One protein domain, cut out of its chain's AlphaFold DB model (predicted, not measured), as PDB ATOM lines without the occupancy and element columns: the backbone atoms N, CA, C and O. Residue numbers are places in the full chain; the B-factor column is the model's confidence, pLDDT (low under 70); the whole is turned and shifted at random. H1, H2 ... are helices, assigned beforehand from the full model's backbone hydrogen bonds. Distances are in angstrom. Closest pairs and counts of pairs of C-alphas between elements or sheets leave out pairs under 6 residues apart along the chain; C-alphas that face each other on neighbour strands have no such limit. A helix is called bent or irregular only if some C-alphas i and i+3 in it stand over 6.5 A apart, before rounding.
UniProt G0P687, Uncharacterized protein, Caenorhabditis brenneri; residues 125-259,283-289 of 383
ATOM      1  N   ASP A 125     117.097 204.744 216.212       97.81
ATOM      2  CA  ASP A 125     118.220 205.433 216.852       97.81
ATOM      3  C   ASP A 125     119.554 204.798 216.434       97.81
ATOM      4  O   ASP A 125     120.458 205.501 215.989       97.81
ATOM      5  N   GLU A 126     119.631 203.460 216.433       97.75
ATOM      6  CA  GLU A 126     120.797 202.725 215.921       97.75
ATOM      7  C   GLU A 126     121.116 203.098 214.470       97.75
ATOM      8  O   GLU A 126     122.276 203.306 214.132       97.75
ATOM      9  N   TYR A 127     120.103 203.215 213.607       98.00
ATOM     10  CA  TYR A 127     120.302 203.606 212.213       98.00
ATOM     11  C   TYR A 127     120.882 205.024 212.071       98.00
ATOM     12  O   TYR A 127     121.731 205.254 211.207       98.00
ATOM     13  N   LEU A 128     120.436 205.969 212.903       96.94
ATOM     14  CA  LEU A 128     120.891 207.363 212.872       96.94
ATOM     15  C   LEU A 128     122.319 207.536 213.403       96.94
ATOM     16  O   LEU A 128     123.026 208.445 212.969       96.94
ATOM     17  N   GLU A 129     122.755 206.654 214.300       97.56
ATOM     18  CA  GLU A 129     124.115 206.640 214.846       97.56
ATOM     19  C   GLU A 129     125.142 205.980 213.905       97.56
ATOM     20  O   GLU A 129     126.352 206.080 214.134       97.56
ATOM     21  N   LEU A 130     124.702 205.317 212.825       96.75
ATOM     22  CA  LEU A 130     125.610 204.633 211.904       96.75
ATOM     23  C   LEU A 130     126.490 205.620 211.117       96.75
ATOM     24  O   LEU A 130     126.003 206.599 210.545       96.75
ATOM     25  N   PRO A 131     127.801 205.335 210.998       96.50
ATOM     26  CA  PRO A 131     128.712 206.196 210.265       96.50
ATOM     27  C   PRO A 131     128.486 206.073 208.750       96.50
ATOM     28  O   PRO A 131     128.080 205.022 208.238       96.50
ATOM     29  N   LYS A 132     128.762 207.160 208.013       93.69
ATOM     30  CA  LYS A 132     128.405 207.304 206.589       93.69
ATOM     31  C   LYS A 132     129.012 206.204 205.698       93.69
ATOM     32  O   LYS A 132     128.452 205.878 204.654       93.69
ATOM     33  N   GLU A 133     130.127 205.611 206.114       95.69
ATOM     34  CA  GLU A 133     130.883 204.580 205.395       95.69
ATOM     35  C   GLU A 133     130.198 203.206 205.410       95.69
ATOM     36  O   GLU A 133     130.528 202.348 204.593       95.69
ATOM     37  N   LYS A 134     129.251 202.977 206.330       95.56
ATOM     38  CA  LYS A 134     128.494 201.717 206.401       95.56
ATOM     39  C   LYS A 134     127.395 201.636 205.346       95.56
ATOM     40  O   LYS A 134     126.951 200.535 205.031       95.56
ATOM     41  N   PHE A 135     126.956 202.773 204.809       96.88
ATOM     42  CA  PHE A 135     125.878 202.809 203.830       96.88
ATOM     43  C   PHE A 135     126.368 202.413 202.442       96.88
ATOM     44  O   PHE A 135     127.277 203.017 201.867       96.88
ATOM     45  N   GLU A 136     125.692 201.435 201.856       95.44
ATOM     46  CA  GLU A 136     125.931 201.008 200.490       95.44
ATOM     47  C   GLU A 136     125.252 201.953 199.489       95.44
ATOM     48  O   GLU A 136     124.106 202.378 199.659       95.44
ATOM     49  N   LYS A 137     125.942 202.243 198.381       94.19
ATOM     50  CA  LYS A 137     125.402 203.029 197.263       94.19
ATOM     51  C   LYS A 137     125.001 202.111 196.112       94.19
ATOM     52  O   LYS A 137     125.727 201.989 195.126       94.19
ATOM     53  N   ARG A 138     123.838 201.463 196.217       92.81
ATOM     54  CA  ARG A 138     123.329 200.562 195.164       92.81
ATOM     55  C   ARG A 138     122.355 201.253 194.219       92.81
ATOM     56  O   ARG A 138     121.403 201.897 194.648       92.81
ATOM     57  N   PHE A 139     122.561 201.085 192.915       92.56
ATOM     58  CA  PHE A 139     121.678 201.620 191.865       92.56
ATOM     59  C   PHE A 139     121.161 200.536 190.916       92.56
ATOM     60  O   PHE A 139     120.703 200.843 189.804       92.56
ATOM     61  N   ASP A 140     121.219 199.285 191.351       94.56
ATOM     62  CA  ASP A 140     120.808 198.138 190.558       94.56
ATOM     63  C   ASP A 140     119.332 198.227 190.186       94.56
ATOM     64  O   ASP A 140     118.511 198.844 190.874       94.56
ATOM     65  N   THR A 141     118.985 197.619 189.053       94.38
ATOM     66  CA  THR A 141     117.597 197.627 188.580       94.38
ATOM     67  C   THR A 141     116.672 196.965 189.601       94.38
ATOM     68  O   THR A 141     115.573 197.471 189.821       94.38
ATOM     69  N   ASP A 142     117.126 195.901 190.261       93.38
ATOM     70  CA  ASP A 142     116.319 195.158 191.229       93.38
ATOM     71  C   ASP A 142     116.107 195.948 192.520       93.38
ATOM     72  O   ASP A 142     114.973 196.058 192.979       93.38
ATOM     73  N   ILE A 143     117.152 196.611 193.031       94.62
ATOM     74  CA  ILE A 143     117.043 197.516 194.185       94.62
ATOM     75  C   ILE A 143     116.085 198.669 193.876       94.62
ATOM     76  O   ILE A 143     115.201 198.960 194.674       94.62
ATOM     77  N   LYS A 144     116.185 199.285 192.692       96.00
ATOM     78  CA  LYS A 144     115.251 200.346 192.275       96.00
ATOM     79  C   LYS A 144     113.808 199.851 192.233       96.00
ATOM     80  O   LYS A 144     112.930 200.514 192.778       96.00
ATOM     81  N   LYS A 145     113.559 198.695 191.607       95.38
ATOM     82  CA  LYS A 145     112.216 198.099 191.560       95.38
ATOM     83  C   LYS A 145     111.688 197.801 192.961       95.38
ATOM     84  O   LYS A 145     110.519 198.058 193.216       95.38
ATOM     85  N   LEU A 146     112.542 197.292 193.847       95.50
ATOM     86  CA  LEU A 146     112.172 196.967 195.216       95.50
ATOM     87  C   LEU A 146     111.854 198.215 196.046       95.50
ATOM     88  O   LEU A 146     110.841 198.232 196.736       95.50
ATOM     89  N   ILE A 147     112.663 199.273 195.938       96.00
ATOM     90  CA  ILE A 147     112.393 200.564 196.589       96.00
ATOM     91  C   ILE A 147     111.035 201.104 196.139       96.00
ATOM     92  O   ILE A 147     110.224 201.488 196.975       96.00
ATOM     93  N   ILE A 148     110.761 201.099 194.831       95.06
ATOM     94  CA  ILE A 148     109.472 201.558 194.295       95.06
ATOM     95  C   ILE A 148     108.323 200.697 194.835       95.06
ATOM     96  O   ILE A 148     107.301 201.244 195.232       95.06
ATOM     97  N   ALA A 149     108.490 199.374 194.870       94.44
ATOM     98  CA  ALA A 149     107.468 198.464 195.379       94.44
ATOM     99  C   ALA A 149     107.185 198.705 196.877       94.44
ATOM    100  O   ALA A 149     106.032 198.760 197.285       94.44
ATOM    101  N   LEU A 150     108.215 198.929 197.697       94.81
ATOM    102  CA  LEU A 150     108.033 199.267 199.114       94.81
ATOM    103  C   LEU A 150     107.356 200.631 199.314       94.81
ATOM    104  O   LEU A 150     106.556 200.796 200.234       94.81
ATOM    105  N   ILE A 151     107.639 201.604 198.443       94.19
ATOM    106  CA  ILE A 151     106.917 202.884 198.431       94.19
ATOM    107  C   ILE A 151     105.448 202.653 198.051       94.19
ATOM    108  O   ILE A 151     104.576 203.249 198.676       94.19
ATOM    109  N   GLU A 152     105.150 201.770 197.091       92.94
ATOM    110  CA  GLU A 152     103.776 201.366 196.745       92.94
ATOM    111  C   GLU A 152     103.031 200.800 197.973       92.94
ATOM    112  O   GLU A 152     101.888 201.173 198.215       92.94
ATOM    113  N   GLU A 153     103.672 199.985 198.817       92.00
ATOM    114  CA  GLU A 153     103.049 199.467 200.054       92.00
ATOM    115  C   GLU A 153     102.812 200.525 201.144       92.00
ATOM    116  O   GLU A 153     102.049 200.281 202.079       92.00
ATOM    117  N   SER A 154     103.435 201.700 201.033       89.25
ATOM    118  CA  SER A 154     103.380 202.761 202.039       89.25
ATOM    119  C   SER A 154     102.674 204.008 201.490       89.25
ATOM    120  O   SER A 154     103.355 204.943 201.068       89.25
ATOM    121  N   PRO A 155     101.329 204.107 201.535       83.94
ATOM    122  CA  PRO A 155     100.591 205.258 201.002       83.94
ATOM    123  C   PRO A 155     101.031 206.616 201.562       83.94
ATOM    124  O   PRO A 155     100.940 207.629 200.879       83.94
ATOM    125  N   SER A 156     101.563 206.660 202.788       83.69
ATOM    126  CA  SER A 156     102.126 207.886 203.376       83.69
ATOM    127  C   SER A 156     103.358 208.416 202.631       83.69
ATOM    128  O   SER A 156     103.717 209.578 202.792       83.69
ATOM    129  N   MET A 157     104.010 207.559 201.842       85.56
ATOM    130  CA  MET A 157     105.144 207.868 200.968       85.56
ATOM    131  C   MET A 157     104.696 208.219 199.546       85.56
ATOM    132  O   MET A 157     105.548 208.400 198.675       85.56
ATOM    133  N   TRP A 158     103.387 208.291 199.282       83.12
ATOM    134  CA  TRP A 158     102.827 208.782 198.028       83.12
ATOM    135  C   TRP A 158     102.555 210.270 198.221       83.12
ATOM    136  O   TRP A 158     101.458 210.644 198.641       83.12
ATOM    137  N   PRO A 159     103.543 211.153 198.004       65.81
ATOM    138  CA  PRO A 159     103.279 212.564 198.134       65.81
ATOM    139  C   PRO A 159     102.217 212.908 197.098       65.81
ATOM    140  O   PRO A 159     102.414 212.640 195.914       65.81
ATOM    141  N   GLY A 160     101.100 213.482 197.544       64.94
ATOM    142  CA  GLY A 160     100.191 214.185 196.648       64.94
ATOM    143  C   GLY A 160     100.911 215.353 195.971       64.94
ATOM    144  O   GLY A 160     102.098 215.590 196.200       64.94
ATOM    145  N   GLU A 161     100.178 216.137 195.182       56.50
ATOM    146  CA  GLU A 161     100.728 217.206 194.339       56.50
ATOM    147  C   GLU A 161     101.567 218.272 195.100       56.50
ATOM    148  O   GLU A 161     102.201 219.096 194.454       56.50
ATOM    149  N   TYR A 162     101.648 218.261 196.441       56.56
ATOM    150  CA  TYR A 162     102.374 219.276 197.225       56.56
ATOM    151  C   TYR A 162     103.013 218.793 198.540       56.56
ATOM    152  O   TYR A 162     103.548 219.605 199.292       56.56
ATOM    153  N   VAL A 163     102.972 217.497 198.868       71.12
ATOM    154  CA  VAL A 163     103.408 217.046 200.204       71.12
ATOM    155  C   VAL A 163     104.859 216.584 200.161       71.12
ATOM    156  O   VAL A 163     105.169 215.544 199.588       71.12
ATOM    157  N   LYS A 164     105.775 217.333 200.780       79.75
ATOM    158  CA  LYS A 164     107.134 216.831 201.024       79.75
ATOM    159  C   LYS A 164     107.056 215.678 202.027       79.75
ATOM    160  O   LYS A 164     106.489 215.832 203.104       79.75
ATOM    161  N   ILE A 165     107.629 214.531 201.669       84.56
ATOM    162  CA  ILE A 165     107.775 213.399 202.592       84.56
ATOM    163  C   ILE A 165     108.740 213.826 203.700       84.56
ATOM    164  O   ILE A 165     109.839 214.298 203.401       84.56
ATOM    165  N   MET A 166     108.334 213.656 204.957       88.25
ATOM    166  CA  MET A 166     109.142 214.065 206.108       88.25
ATOM    167  C   MET A 166     110.393 213.194 206.251       88.25
ATOM    168  O   MET A 166     110.371 212.001 205.935       88.25
ATOM    169  N   ASP A 167     111.465 213.761 206.805       90.88
ATOM    170  CA  ASP A 167     112.716 213.032 207.041       90.88
ATOM    171  C   ASP A 167     112.500 211.778 207.896       90.88
ATOM    172  O   ASP A 167     112.879 210.683 207.481       90.88
ATOM    173  N   ALA A 168     111.712 211.903 208.965       92.69
ATOM    174  CA  ALA A 168     111.328 210.791 209.830       92.69
ATOM    175  C   ALA A 168     110.608 209.638 209.099       92.69
ATOM    176  O   ALA A 168     110.693 208.483 209.516       92.69
ATOM    177  N   GLN A 169     109.875 209.916 208.013       94.06
ATOM    178  CA  GLN A 169     109.236 208.860 207.218       94.06
ATOM    179  C   GLN A 169     110.265 208.116 206.367       94.06
ATOM    180  O   GLN A 169     110.207 206.892 206.263       94.06
ATOM    181  N   TRP A 170     111.236 208.840 205.805       95.75
ATOM    182  CA  TRP A 170     112.332 208.234 205.060       95.75
ATOM    183  C   TRP A 170     113.248 207.384 205.937       95.75
ATOM    184  O   TRP A 170     113.715 206.345 205.482       95.75
ATOM    185  N   GLU A 171     113.512 207.804 207.169       96.56
ATOM    186  CA  GLU A 171     114.357 207.040 208.090       96.56
ATOM    187  C   GLU A 171     113.668 205.737 208.509       96.56
ATOM    188  O   GLU A 171     114.261 204.665 208.412       96.56
ATOM    189  N   LYS A 172     112.370 205.791 208.852       96.31
ATOM    190  CA  LYS A 172     111.561 204.584 209.101       96.31
ATOM    191  C   LYS A 172     111.543 203.649 207.893       96.31
ATOM    192  O   LYS A 172     111.672 202.439 208.052       96.31
ATOM    193  N   PHE A 173     111.417 204.211 206.692       96.69
ATOM    194  CA  PHE A 173     111.493 203.454 205.447       96.69
ATOM    195  C   PHE A 173     112.865 202.789 205.258       96.69
ATOM    196  O   PHE A 173     112.927 201.628 204.867       96.69
ATOM    197  N   ALA A 174     113.962 203.492 205.555       97.38
ATOM    198  CA  ALA A 174     115.317 202.950 205.450       97.38
ATOM    199  C   ALA A 174     115.544 201.772 206.412       97.38
ATOM    200  O   ALA A 174     116.126 200.760 206.015       97.38
ATOM    201  N   VAL A 175     115.030 201.871 207.644       97.69
ATOM    202  CA  VAL A 175     115.057 200.771 208.619       97.69
ATOM    203  C   VAL A 175     114.244 199.577 208.112       97.69
ATOM    204  O   VAL A 175     114.776 198.472 208.060       97.69
ATOM    205  N   ASP A 176     112.998 199.777 207.667       97.06
ATOM    206  CA  ASP A 176     112.166 198.685 207.126       97.06
ATOM    207  C   ASP A 176     112.820 198.018 205.902       97.06
ATOM    208  O   ASP A 176     112.863 196.790 205.790       97.06
ATOM    209  N   PHE A 177     113.426 198.814 205.017       97.25
ATOM    210  CA  PHE A 177     114.184 198.310 203.875       97.25
ATOM    211  C   PHE A 177     115.350 197.414 204.313       97.25
ATOM    212  O   PHE A 177     115.530 196.320 203.764       97.25
ATOM    213  N   TYR A 178     116.124 197.842 205.314       97.69
ATOM    214  CA  TYR A 178     117.211 197.041 205.873       97.69
ATOM    215  C   TYR A 178     116.689 195.745 206.499       97.69
ATOM    216  O   TYR A 178     117.191 194.673 206.172       97.69
ATOM    217  N   LEU A 179     115.636 195.804 207.319       97.12
ATOM    218  CA  LEU A 179     115.064 194.621 207.970       97.12
ATOM    219  C   LEU A 179     114.560 193.578 206.965       97.12
ATOM    220  O   LEU A 179     114.531 192.389 207.268       97.12
ATOM    221  N   ARG A 180     114.184 193.986 205.752       96.56
ATOM    222  CA  ARG A 180     113.712 193.073 204.698       96.56
ATOM    223  C   ARG A 180     114.823 192.545 203.799       96.56
ATOM    224  O   ARG A 180     114.722 191.432 203.287       96.56
ATOM    225  N   THR A 181     115.870 193.332 203.572       96.44
ATOM    226  CA  THR A 181     116.890 193.029 202.551       96.44
ATOM    227  C   THR A 181     118.260 192.693 203.131       96.44
ATOM    228  O   THR A 181     119.039 191.990 202.493       96.44
ATOM    229  N   GLY A 182     118.558 193.169 204.338       96.50
ATOM    230  CA  GLY A 182     119.896 193.198 204.922       96.50
ATOM    231  C   GLY A 182     120.832 194.229 204.296       96.50
ATOM    232  O   GLY A 182     122.006 194.257 204.649       96.50
ATOM    233  N   VAL A 183     120.345 195.064 203.373       96.62
ATOM    234  CA  VAL A 183     121.154 196.082 202.697       96.62
ATOM    235  C   VAL A 183     120.957 197.419 203.397       96.62
ATOM    236  O   VAL A 183     119.843 197.941 203.467       96.62
ATOM    237  N   LEU A 184     122.047 197.979 203.913       97.25
ATOM    238  CA  LEU A 184     122.035 199.263 204.600       97.25
ATOM    239  C   LEU A 184     122.253 200.393 203.586       97.25
ATOM    240  O   LEU A 184     123.274 200.432 202.906       97.25
ATOM    241  N   MET A 185     121.305 201.324 203.477       97.44
ATOM    242  CA  MET A 185     121.364 202.440 202.526       97.44
ATOM    243  C   MET A 185     120.972 203.744 203.210       97.44
ATOM    244  O   MET A 185     120.068 203.765 204.039       97.44
ATOM    245  N   ALA A 186     121.637 204.836 202.836       97.19
ATOM    246  CA  ALA A 186     121.358 206.150 203.402       97.19
ATOM    247  C   ALA A 186     120.039 206.731 202.861       97.19
ATOM    248  O   ALA A 186     119.718 206.590 201.678       97.19
ATOM    249  N   VAL A 187     119.330 207.503 203.694       96.50
ATOM    250  CA  VAL A 187     118.087 208.213 203.328       96.50
ATOM    251  C   VAL A 187     118.248 209.057 202.062       96.50
ATOM    252  O   VAL A 187     117.396 209.004 201.172       96.50
ATOM    253  N   GLY A 188     119.354 209.798 201.942       95.44
ATOM    254  CA  GLY A 188     119.627 210.623 200.758       95.44
ATOM    255  C   GLY A 188     119.640 209.812 199.459       95.44
ATOM    256  O   GLY A 188     119.152 210.271 198.428       95.44
ATOM    257  N   HIS A 189     120.098 208.562 199.523       95.94
ATOM    258  CA  HIS A 189     120.169 207.673 198.369       95.94
ATOM    259  C   HIS A 189     118.788 207.151 197.950       95.94
ATOM    260  O   HIS A 189     118.477 207.096 196.757       95.94
ATOM    261  N   PHE A 190     117.916 206.826 198.911       95.62
ATOM    262  CA  PHE A 190     116.519 206.483 198.617       95.62
ATOM    263  C   PHE A 190     115.783 207.643 197.942       95.62
ATOM    264  O   PHE A 190     115.094 207.438 196.938       95.62
ATOM    265  N   ARG A 191     115.980 208.869 198.444       94.44
ATOM    266  CA  ARG A 191     115.408 210.086 197.845       94.44
ATOM    267  C   ARG A 191     115.887 210.294 196.425       94.44
ATOM    268  O   ARG A 191     115.070 210.549 195.545       94.44
ATOM    269  N   GLU A 192     117.188 210.156 196.192       94.69
ATOM    270  CA  GLU A 192     117.767 210.307 194.861       94.69
ATOM    271  C   GLU A 192     117.145 209.311 193.874       94.69
ATOM    272  O   GLU A 192     116.696 209.705 192.791       94.69
ATOM    273  N   ILE A 193     117.056 208.033 194.261       95.06
ATOM    274  CA  ILE A 193     116.406 207.002 193.446       95.06
ATOM    275  C   ILE A 193     114.955 207.390 193.167       95.06
ATOM    276  O   ILE A 193     114.552 207.417 192.001       95.06
ATOM    277  N   TRP A 194     114.183 207.733 194.196       94.00
ATOM    278  CA  TRP A 194     112.773 208.085 194.053       94.00
ATOM    279  C   TRP A 194     112.559 209.291 193.134       94.00
ATOM    280  O   TRP A 194     111.798 209.216 192.165       94.00
ATOM    281  N   THR A 195     113.282 210.385 193.371       91.88
ATOM    282  CA  THR A 195     113.228 211.595 192.547       91.88
ATOM    283  C   THR A 195     113.606 211.301 191.102       91.88
ATOM    284  O   THR A 195     112.921 211.754 190.181       91.88
ATOM    285  N   ARG A 196     114.656 210.507 190.868       93.75
ATOM    286  CA  ARG A 196     115.066 210.126 189.512       93.75
ATOM    287  C   ARG A 196     113.995 209.294 188.809       93.75
ATOM    288  O   ARG A 196     113.731 209.526 187.632       93.75
ATOM    289  N   MET A 197     113.360 208.359 189.511       93.81
ATOM    290  CA  MET A 197     112.295 207.527 188.944       93.81
ATOM    291  C   MET A 197     111.039 208.350 188.623       93.81
ATOM    292  O   MET A 197     110.519 208.243 187.509       93.81
ATOM    293  N   LYS A 198     110.626 209.268 189.510       91.38
ATOM    294  CA  LYS A 198     109.555 210.243 189.225       91.38
ATOM    295  C   LYS A 198     109.876 211.114 188.006       91.38
ATOM    296  O   LYS A 198     109.021 211.282 187.137       91.38
ATOM    297  N   LYS A 199     111.109 211.632 187.912       91.44
ATOM    298  CA  LYS A 199     111.592 212.433 186.769       91.44
ATOM    299  C   LYS A 199     111.449 211.681 185.449       91.44
ATOM    300  O   LYS A 199     110.926 212.230 184.482       91.44
ATOM    301  N   GLU A 200     111.905 210.435 185.405       92.81
ATOM    302  CA  GLU A 200     111.833 209.610 184.198       92.81
ATOM    303  C   GLU A 200     110.388 209.283 183.810       92.81
ATOM    304  O   GLU A 200     110.021 209.431 182.642       92.81
ATOM    305  N   MET A 201     109.537 208.945 184.784       91.50
ATOM    306  CA  MET A 201     108.113 208.724 184.531       91.50
ATOM    307  C   MET A 201     107.436 209.981 183.973       91.50
ATOM    308  O   MET A 201     106.747 209.910 182.957       91.50
ATOM    309  N   ALA A 202     107.691 211.145 184.574       90.81
ATOM    310  CA  ALA A 202     107.155 212.423 184.119       90.81
ATOM    311  C   ALA A 202     107.578 212.755 182.680       90.81
ATOM    312  O   ALA A 202     106.741 213.186 181.886       90.81
ATOM    313  N   LYS A 203     108.842 212.508 182.308       91.69
ATOM    314  CA  LYS A 203     109.316 212.682 180.923       91.69
ATOM    315  C   LYS A 203     108.575 211.770 179.948       91.69
ATOM    316  O   LYS A 203     108.159 212.235 178.888       91.69
ATOM    317  N   LYS A 204     108.406 210.489 180.293       91.38
ATOM    318  CA  LYS A 204     107.709 209.507 179.447       91.38
ATOM    319  C   LYS A 204     106.234 209.870 179.276       91.38
ATOM    320  O   LYS A 204     105.752 209.916 178.151       91.38
ATOM    321  N   VAL A 205     105.554 210.209 180.368       89.38
ATOM    322  CA  VAL A 205     104.158 210.669 180.360       89.38
ATOM    323  C   VAL A 205     104.002 211.943 179.528       89.38
ATOM    324  O   VAL A 205     103.139 211.999 178.658       89.38
ATOM    325  N   LYS A 206     104.882 212.935 179.715       89.50
ATOM    326  CA  LYS A 206     104.892 214.163 178.908       89.50
ATOM    327  C   LYS A 206     105.065 213.864 177.419       89.50
ATOM    328  O   LYS A 206     104.346 214.431 176.610       89.50
ATOM    329  N   ALA A 207     105.992 212.976 177.054       88.12
ATOM    330  CA  ALA A 207     106.197 212.590 175.660       88.12
ATOM    331  C   ALA A 207     104.930 211.973 175.049       88.12
ATOM    332  O   ALA A 207     104.582 212.310 173.920       88.12
ATOM    333  N   VAL A 208     104.215 211.133 175.808       86.75
ATOM    334  CA  VAL A 208     102.941 210.559 175.358       86.75
ATOM    335  C   VAL A 208     101.858 211.633 175.215       86.75
ATOM    336  O   VAL A 208     101.221 211.683 174.172       86.75
ATOM    337  N   ILE A 209     101.698 212.531 176.192       86.25
ATOM    338  CA  ILE A 209     100.712 213.632 176.139       86.25
ATOM    339  C   ILE A 209     100.983 214.591 174.969       86.25
ATOM    340  O   ILE A 209     100.051 215.122 174.380       86.25
ATOM    341  N   THR A 210     102.248 214.855 174.640       85.06
ATOM    342  CA  THR A 210     102.591 215.749 173.524       85.06
ATOM    343  C   THR A 210     102.408 215.072 172.165       85.06
ATOM    344  O   THR A 210     102.037 215.738 171.199       85.06
ATOM    345  N   ALA A 211     102.704 213.772 172.066       82.88
ATOM    346  CA  ALA A 211     102.574 213.016 170.822       82.88
ATOM    347  C   ALA A 211     101.115 212.670 170.503       82.88
ATOM    348  O   ALA A 211     100.720 212.671 169.336       82.88
ATOM    349  N   ASP A 212     100.324 212.377 171.532       73.31
ATOM    350  CA  ASP A 212      98.934 211.990 171.391       73.31
ATOM    351  C   ASP A 212      98.014 213.201 171.592       73.31
ATOM    352  O   ASP A 212      98.002 213.833 172.645       73.31
ATOM    353  N   ARG A 213      97.208 213.526 170.576       65.56
ATOM    354  CA  ARG A 213      96.129 214.522 170.714       65.56
ATOM    355  C   ARG A 213      94.944 213.972 171.521       65.56
ATOM    356  O   ARG A 213      93.990 214.708 171.767       65.56
ATOM    357  N   SER A 214      94.980 212.690 171.890       61.06
ATOM    358  CA  SER A 214      93.964 212.014 172.688       61.06
ATOM    359  C   SER A 214      94.041 212.359 174.179       61.06
ATOM    360  O   SER A 214      95.090 212.636 174.765       61.06
ATOM    361  N   ASN A 215      92.886 212.273 174.835       63.59
ATOM    362  CA  ASN A 215      92.732 212.483 176.273       63.59
ATOM    363  C   ASN A 215      93.183 211.282 177.120       63.59
ATOM    364  O   ASN A 215      93.054 211.339 178.338       63.59
ATOM    365  N   GLN A 216      93.721 210.217 176.521       63.28
ATOM    366  CA  GLN A 216      94.194 209.032 177.241       63.28
ATOM    367  C   GLN A 216      95.608 208.664 176.807       63.28
ATOM    368  O   GLN A 216      95.917 208.666 175.622       63.28
ATOM    369  N   ILE A 217      96.462 208.341 177.776       62.44
ATOM    370  CA  ILE A 217      97.811 207.838 177.522       62.44
ATOM    371  C   ILE A 217      97.688 206.398 177.002       62.44
ATOM    372  O   ILE A 217      97.209 205.540 177.748       62.44
ATOM    373  N   PRO A 218      98.155 206.065 175.784       70.75
ATOM    374  CA  PRO A 218      98.306 204.677 175.378       70.75
ATOM    375  C   PRO A 218      99.284 203.964 176.321       70.75
ATOM    376  O   PRO A 218     100.505 204.096 176.195       70.75
ATOM    377  N   GLU A 219      98.744 203.175 177.260       77.38
ATOM    378  CA  GLU A 219      99.517 202.403 178.247       77.38
ATOM    379  C   GLU A 219     100.613 201.553 177.588       77.38
ATOM    380  O   GLU A 219     101.640 201.278 178.204       77.38
ATOM    381  N   LYS A 220     100.424 201.159 176.323       81.50
ATOM    382  CA  LYS A 220     101.370 200.355 175.543       81.50
ATOM    383  C   LYS A 220     102.785 200.948 175.532       81.50
ATOM    384  O   LYS A 220     103.731 200.218 175.801       81.50
ATOM    385  N   ASN A 221     102.923 202.259 175.317       78.81
ATOM    386  CA  ASN A 221     104.234 202.922 175.248       78.81
ATOM    387  C   ASN A 221     104.916 203.002 176.620       78.81
ATOM    388  O   ASN A 221     106.142 203.024 176.720       78.81
ATOM    389  N   LEU A 222     104.125 203.062 177.693       84.75
ATOM    390  CA  LEU A 222     104.657 203.082 179.049       84.75
ATOM    391  C   LEU A 222     105.012 201.675 179.543       84.75
ATOM    392  O   LEU A 222     105.993 201.534 180.266       84.75
ATOM    393  N   ARG A 223     104.293 200.632 179.109       85.94
ATOM    394  CA  ARG A 223     104.561 199.226 179.474       85.94
ATOM    395  C   ARG A 223     105.940 198.725 179.050       85.94
ATOM    396  O   ARG A 223     106.480 197.847 179.714       85.94
ATOM    397  N   GLU A 224     106.535 199.300 178.008       86.94
ATOM    398  CA  GLU A 224     107.916 198.997 177.601       86.94
ATOM    399  C   GLU A 224     108.955 199.469 178.632       86.94
ATOM    400  O   GLU A 224     110.085 198.975 178.679       86.94
ATOM    401  N   TRP A 225     108.599 200.428 179.491       90.38
ATOM    402  CA  TRP A 225     109.501 200.911 180.522       90.38
ATOM    403  C   TRP A 225     109.557 199.936 181.700       90.38
ATOM    404  O   TRP A 225     108.573 199.702 182.397       90.38
ATOM    405  N   LYS A 226     110.761 199.426 181.986       91.94
ATOM    406  CA  LYS A 226     111.020 198.377 182.990       91.94
ATOM    407  C   LYS A 226     110.571 198.666 184.431       91.94
ATOM    408  O   LYS A 226     110.612 197.751 185.246       91.94
ATOM    409  N   PHE A 227     110.225 199.911 184.756       92.25
ATOM    410  CA  PHE A 227     109.732 200.327 186.076       92.25
ATOM    411  C   PHE A 227     108.255 200.728 186.061       92.25
ATOM    412  O   PHE A 227     107.699 201.022 187.115       92.25
ATOM    413  N   TYR A 228     107.613 200.766 184.890       90.69
ATOM    414  CA  TYR A 228     106.253 201.274 184.764       90.69
ATOM    415  C   TYR A 228     105.252 200.464 185.578       90.69
ATOM    416  O   TYR A 228     104.431 201.056 186.264       90.69
ATOM    417  N   LEU A 229     105.349 199.131 185.557       90.69
ATOM    418  CA  LEU A 229     104.447 198.277 186.335       90.69
ATOM    419  C   LEU A 229     104.553 198.565 187.838       90.69
ATOM    420  O   LEU A 229     103.533 198.664 188.510       90.69
ATOM    421  N   GLN A 230     105.770 198.770 188.351       90.44
ATOM    422  CA  GLN A 230     106.001 199.148 189.747       90.44
ATOM    423  C   GLN A 230     105.542 200.577 190.048       90.44
ATOM    424  O   GLN A 230     105.123 200.853 191.159       90.44
ATOM    425  N   MET A 231     105.614 201.495 189.082       91.69
ATOM    426  CA  MET A 231     105.247 202.903 189.272       91.69
ATOM    427  C   MET A 231     103.825 203.248 188.827       91.69
ATOM    428  O   MET A 231     103.442 204.418 188.868       91.69
ATOM    429  N   LYS A 232     103.028 202.263 188.397       90.38
ATOM    430  CA  LYS A 232     101.693 202.496 187.830       90.38
ATOM    431  C   LYS A 232     100.799 203.286 188.788       90.38
ATOM    432  O   LYS A 232     100.041 204.139 188.335       90.38
ATOM    433  N   PHE A 233     100.950 203.067 190.096       88.94
ATOM    434  CA  PHE A 233     100.201 203.773 191.137       88.94
ATOM    435  C   PHE A 233     100.414 205.300 191.120       88.94
ATOM    436  O   PHE A 233      99.486 206.048 191.412       88.94
ATOM    437  N   CYS A 234     101.588 205.793 190.702       86.81
ATOM    438  CA  CYS A 234     101.852 207.230 190.541       86.81
ATOM    439  C   CYS A 234     101.362 207.811 189.206       86.81
ATOM    440  O   CYS A 234     101.435 209.027 189.010       86.81
ATOM    441  N   GLY A 235     100.907 206.966 188.278       86.75
ATOM    442  CA  GLY A 235     100.544 207.357 186.916       86.75
ATOM    443  C   GLY A 235      99.521 208.487 186.846       86.75
ATOM    444  O   GLY A 235      99.853 209.524 186.271       86.75
ATOM    445  N   PRO A 236      98.335 208.339 187.465       87.19
ATOM    446  CA  PRO A 236      97.279 209.351 187.403       87.19
ATOM    447  C   PRO A 236      97.732 210.726 187.908       87.19
ATOM    448  O   PRO A 236      97.485 211.743 187.266       87.19
ATOM    449  N   MET A 237      98.472 210.753 189.019       85.19
ATOM    450  CA  MET A 237      98.978 211.991 189.611       85.19
ATOM    451  C   MET A 237      99.996 212.688 188.699       85.19
ATOM    452  O   MET A 237      99.924 213.896 188.479       85.19
ATOM    453  N   ILE A 238     100.953 211.938 188.145       86.75
ATOM    454  CA  ILE A 238     101.956 212.502 187.230       86.75
ATOM    455  C   ILE A 238     101.290 212.992 185.940       86.75
ATOM    456  O   ILE A 238     101.656 214.050 185.428       86.75
ATOM    457  N   GLU A 239     100.316 212.248 185.421       87.94
ATOM    458  CA  GLU A 239      99.543 212.635 184.244       87.94
ATOM    459  C   GLU A 239      98.815 213.963 184.451       87.94
ATOM    460  O   GLU A 239      98.957 214.862 183.617       87.94
ATOM    461  N   GLU A 240      98.094 214.119 185.562       87.62
ATOM    462  CA  GLU A 240      97.373 215.353 185.877       87.62
ATOM    463  C   GLU A 240      98.316 216.568 185.882       87.62
ATOM    464  O   GLU A 240      98.063 217.565 185.192       87.62
ATOM    465  N   VAL A 241      99.450 216.456 186.580       86.88
ATOM    466  CA  VAL A 241     100.468 217.515 186.646       86.88
ATOM    467  C   VAL A 241     101.009 217.849 185.256       86.88
ATOM    468  O   VAL A 241     101.112 219.023 184.888       86.88
ATOM    469  N   GLN A 242     101.350 216.839 184.449       88.50
ATOM    470  CA  GLN A 242     101.883 217.080 183.107       88.50
ATOM    471  C   GLN A 242     100.835 217.693 182.170       88.50
ATOM    472  O   GLN A 242     101.178 218.599 181.406       88.50
ATOM    473  N   ARG A 243      99.560 217.292 182.256       86.75
ATOM    474  CA  ARG A 243      98.470 217.908 181.480       86.75
ATOM    475  C   ARG A 243      98.297 219.383 181.836       86.75
ATOM    476  O   ARG A 243      98.250 220.213 180.927       86.75
ATOM    477  N   LYS A 244      98.282 219.730 183.132       88.12
ATOM    478  CA  LYS A 244      98.245 221.134 183.592       88.12
ATOM    479  C   LYS A 244      99.424 221.931 183.019       88.12
ATOM    480  O   LYS A 244      99.217 223.023 182.484       88.12
ATOM    481  N   LYS A 245     100.643 221.371 183.048       86.81
ATOM    482  CA  LYS A 245     101.849 222.010 182.480       86.81
ATOM    483  C   LYS A 245     101.737 222.234 180.969       86.81
ATOM    484  O   LYS A 245     101.998 223.341 180.503       86.81
ATOM    485  N   VAL A 246     101.336 221.218 180.206       86.69
ATOM    486  CA  VAL A 246     101.184 221.320 178.742       86.69
ATOM    487  C   VAL A 246     100.095 222.331 178.370       86.69
ATOM    488  O   VAL A 246     100.326 223.188 177.517       86.69
ATOM    489  N   ALA A 247      98.948 222.310 179.054       86.38
ATOM    490  CA  ALA A 247      97.872 223.278 178.835       86.38
ATOM    491  C   ALA A 247      98.312 224.718 179.152       86.38
ATOM    492  O   ALA A 247      97.985 225.645 178.407       86.38
ATOM    493  N   GLN A 248      99.088 224.916 180.223       86.44
ATOM    494  CA  GLN A 248      99.629 226.231 180.566       86.44
ATOM    495  C   GLN A 248     100.628 226.730 179.513       86.44
ATOM    496  O   GLN A 248     100.569 227.895 179.125       86.44
ATOM    497  N   LEU A 249     101.508 225.857 179.012       85.31
ATOM    498  CA  LEU A 249     102.439 226.196 177.933       85.31
ATOM    499  C   LEU A 249     101.695 226.599 176.651       85.31
ATOM    500  O   LEU A 249     102.040 227.614 176.048       85.31
ATOM    501  N   ALA A 250     100.636 225.874 176.282       83.50
ATOM    502  CA  ALA A 250      99.807 226.207 175.123       83.50
ATOM    503  C   ALA A 250      99.097 227.567 175.277       83.50
ATOM    504  O   ALA A 250      99.055 228.360 174.335       83.50
ATOM    505  N   ARG A 251      98.584 227.883 176.478       81.75
ATOM    506  CA  ARG A 251      98.009 229.209 176.776       81.75
ATOM    507  C   ARG A 251      99.048 230.319 176.635       81.75
ATOM    508  O   ARG A 251      98.763 231.329 175.998       81.75
ATOM    509  N   ASN A 252     100.245 230.120 177.185       79.31
ATOM    510  CA  ASN A 252     101.318 231.112 177.123       79.31
ATOM    511  C   ASN A 252     101.771 231.373 175.673       79.31
ATOM    512  O   ASN A 252     101.983 232.525 175.304       79.31
ATOM    513  N   GLN A 253     101.847 230.334 174.832       76.00
ATOM    514  CA  GLN A 253     102.156 230.483 173.403       76.00
ATOM    515  C   GLN A 253     101.067 231.262 172.650       76.00
ATOM    516  O   GLN A 253     101.385 232.154 171.867       76.00
ATOM    517  N   LYS A 254      99.782 230.991 172.925       72.75
ATOM    518  CA  LYS A 254      98.661 231.721 172.305       72.75
ATOM    519  C   LYS A 254      98.667 233.218 172.649       72.75
ATOM    520  O   LYS A 254      98.325 234.037 171.802       72.75
ATOM    521  N   ILE A 255      99.073 233.578 173.869       62.50
ATOM    522  CA  ILE A 255      99.218 234.984 174.286       62.50
ATOM    523  C   ILE A 255     100.329 235.686 173.493       62.50
ATOM    524  O   ILE A 255     100.177 236.858 173.168       62.50
ATOM    525  N   HIS A 256     101.422 234.987 173.172       53.31
ATOM    526  CA  HIS A 256     102.527 235.567 172.406       53.31
ATOM    527  C   HIS A 256     102.117 235.852 170.955       53.31
ATOM    528  O   HIS A 256     102.254 236.978 170.497       53.31
ATOM    529  N   ILE A 257     101.469 234.884 170.294       59.50
ATOM    530  CA  ILE A 257     101.006 235.036 168.903       59.50
ATOM    531  C   ILE A 257     100.005 236.196 168.764       59.50
ATOM    532  O   ILE A 257     100.066 236.944 167.795       59.50
ATOM    533  N   ASN A 258      99.118 236.394 169.746       59.59
ATOM    534  CA  ASN A 258      98.154 237.497 169.705       59.59
ATOM    535  C   ASN A 258      98.796 238.884 169.882       59.59
ATOM    536  O   ASN A 258      98.231 239.860 169.390       59.59
ATOM    537  N   LYS A 259      99.942 238.988 170.573       57.28
ATOM    538  CA  LYS A 259     100.664 240.262 170.738       57.28
ATOM    539  C   LYS A 259     101.375 240.689 169.454       57.28
ATOM    540  O   LYS A 259     101.391 241.876 169.161       57.28
ATOM    541  N   THR A 283     106.679 225.091 191.928       49.62
ATOM    542  CA  THR A 283     106.052 223.755 191.980       49.62
ATOM    543  C   THR A 283     106.943 222.633 191.474       49.62
ATOM    544  O   THR A 283     106.832 221.522 191.971       49.62
ATOM    545  N   GLU A 284     107.794 222.865 190.471       48.09
ATOM    546  CA  GLU A 284     108.681 221.819 189.948       48.09
ATOM    547  C   GLU A 284     109.794 221.485 190.937       48.09
ATOM    548  O   GLU A 284     110.038 220.309 191.200       48.09
ATOM    549  N   ASN A 285     110.396 222.502 191.540       49.91
ATOM    550  CA  ASN A 285     111.424 222.344 192.563       49.91
ATOM    551  C   ASN A 285     110.859 221.742 193.864       49.91
ATOM    552  O   ASN A 285     111.485 220.882 194.488       49.91
ATOM    553  N   GLU A 286     109.624 222.094 194.231       52.75
ATOM    554  CA  GLU A 286     108.919 221.480 195.362       52.75
ATOM    555  C   GLU A 286     108.555 220.011 195.105       52.75
ATOM    556  O   GLU A 286     108.731 219.178 195.995       52.75
ATOM    557  N   TRP A 287     108.117 219.659 193.889       50.53
ATOM    558  CA  TRP A 287     107.767 218.277 193.521       50.53
ATOM    559  C   TRP A 287     108.961 217.345 193.390       50.53
ATOM    560  O   TRP A 287     108.892 216.142 193.685       50.53
ATOM    561  N   MET A 288     110.033 217.881 192.817       50.84
ATOM    562  CA  MET A 288     111.235 217.121 192.516       50.84
ATOM    563  C   MET A 288     112.123 216.983 193.743       50.84
ATOM    564  O   MET A 288     112.981 216.103 193.735       50.84
ATOM    565  N   GLY A 289     111.878 217.792 194.778       48.59
ATOM    566  CA  GLY A 289     112.789 217.983 195.888       48.59
ATOM    567  C   GLY A 289     114.085 218.571 195.352       48.59
ATOM    568  O   GLY A 289     114.858 217.874 194.691       48.59
TER     569      GLY A 289
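What this domain is: This is residues 125 to 259 and 283 to 289 of the 383 residues of an uncharacterized protein of Caenorhabditis brenneri (UniProt G0P687). A long helix, H4, makes the spine of an elongated, all-helix domain, with H2 and H3 crossing it near its first end and H6 crossing it toward its last end. The last part of H6, residues 247 to 259, sticks out as a free arm, while small H1 lies at the opposite end of the long axis, near H3. The printed part has 142 residues with seven named helices, H1 to H7 in order along the chain, and no named strand. It is only just loose, close to compact, with a radius of gyration of the C-alphas of 17.9 A and spans of 62 by 32 by 24 A.

Where its parts are: Find C-alpha 125 at (118.220, 205.433, 216.852), where H1, residues 125 to 129, begins. Next come H2, residues 141 to 153, 18.6 A long, and H3, residues 167 to 181, 20.9 A long. At C-alpha 187, (118.087, 208.213, 203.328), H4 begins and runs 36.3 A to residue 211. H5 is residues 219 to 223. H6, residues 228 to 259, runs 41.8 A to C-alpha 259 at (100.664, 240.262, 170.738); it is irregular, with C-alphas 230 and 233 7.5 A apart, and has a kink of 67 degrees near residue 235. H7 is residues 283 to 288.

How they stand to each other: Begin at H4, the hub, which touches five helices. Its residues 187 to 190 touch H3, about perpendicular at 83 degrees; the closest C-alphas, of Trp 170 and Val 187, are 6.0 A apart. H2 touches H4 with residues 144 to 148 alone, about perpendicular at 89 degrees, closest at the C-alphas of Lys 144 and Ile 193, 6.9 A. H4 touches H6 with residues 201 to 210 alone, the same way at a steep tilt of 56 degrees; the C-alphas of Lys 206 and Gln 242 come closest, at 5.9 A. H5 and H7 each only just touch H4, with 3 pairs of C-alphas within 8 A; the closest are Lys 204 and Leu 222 at 7.1 A, and Thr 195 and Met 288 at 5.9 A. H6 touches H2 with residues 230 to 233 alone, closest at the C-alphas of Ala 149 and Gln 230, 5.9 A. H1 touches no helix, but is close to H3, not clearly touching: the C-alphas of Tyr 127 and Val 175 are 7.0 A apart. In H1, H2, H3, H4, H5 and H7 every O i to N i+4 pair is within hydrogen-bond range; in H6, 23 of 28 are.

The domain as a whole: The C-alphas farthest apart are those of Glu 126 and Asn 258, at 62.1 A. Residues 260 to 282 are not printed, and C-alphas 259 and 283 are 27.4 A apart across this cut. The links H1 to H2 and H2 to H3 are long. The mean pLDDT of the printed part is 85.7; it is under 70 at residues 159 to 162, 213 to 217, 255 to 259 and 283 to 289.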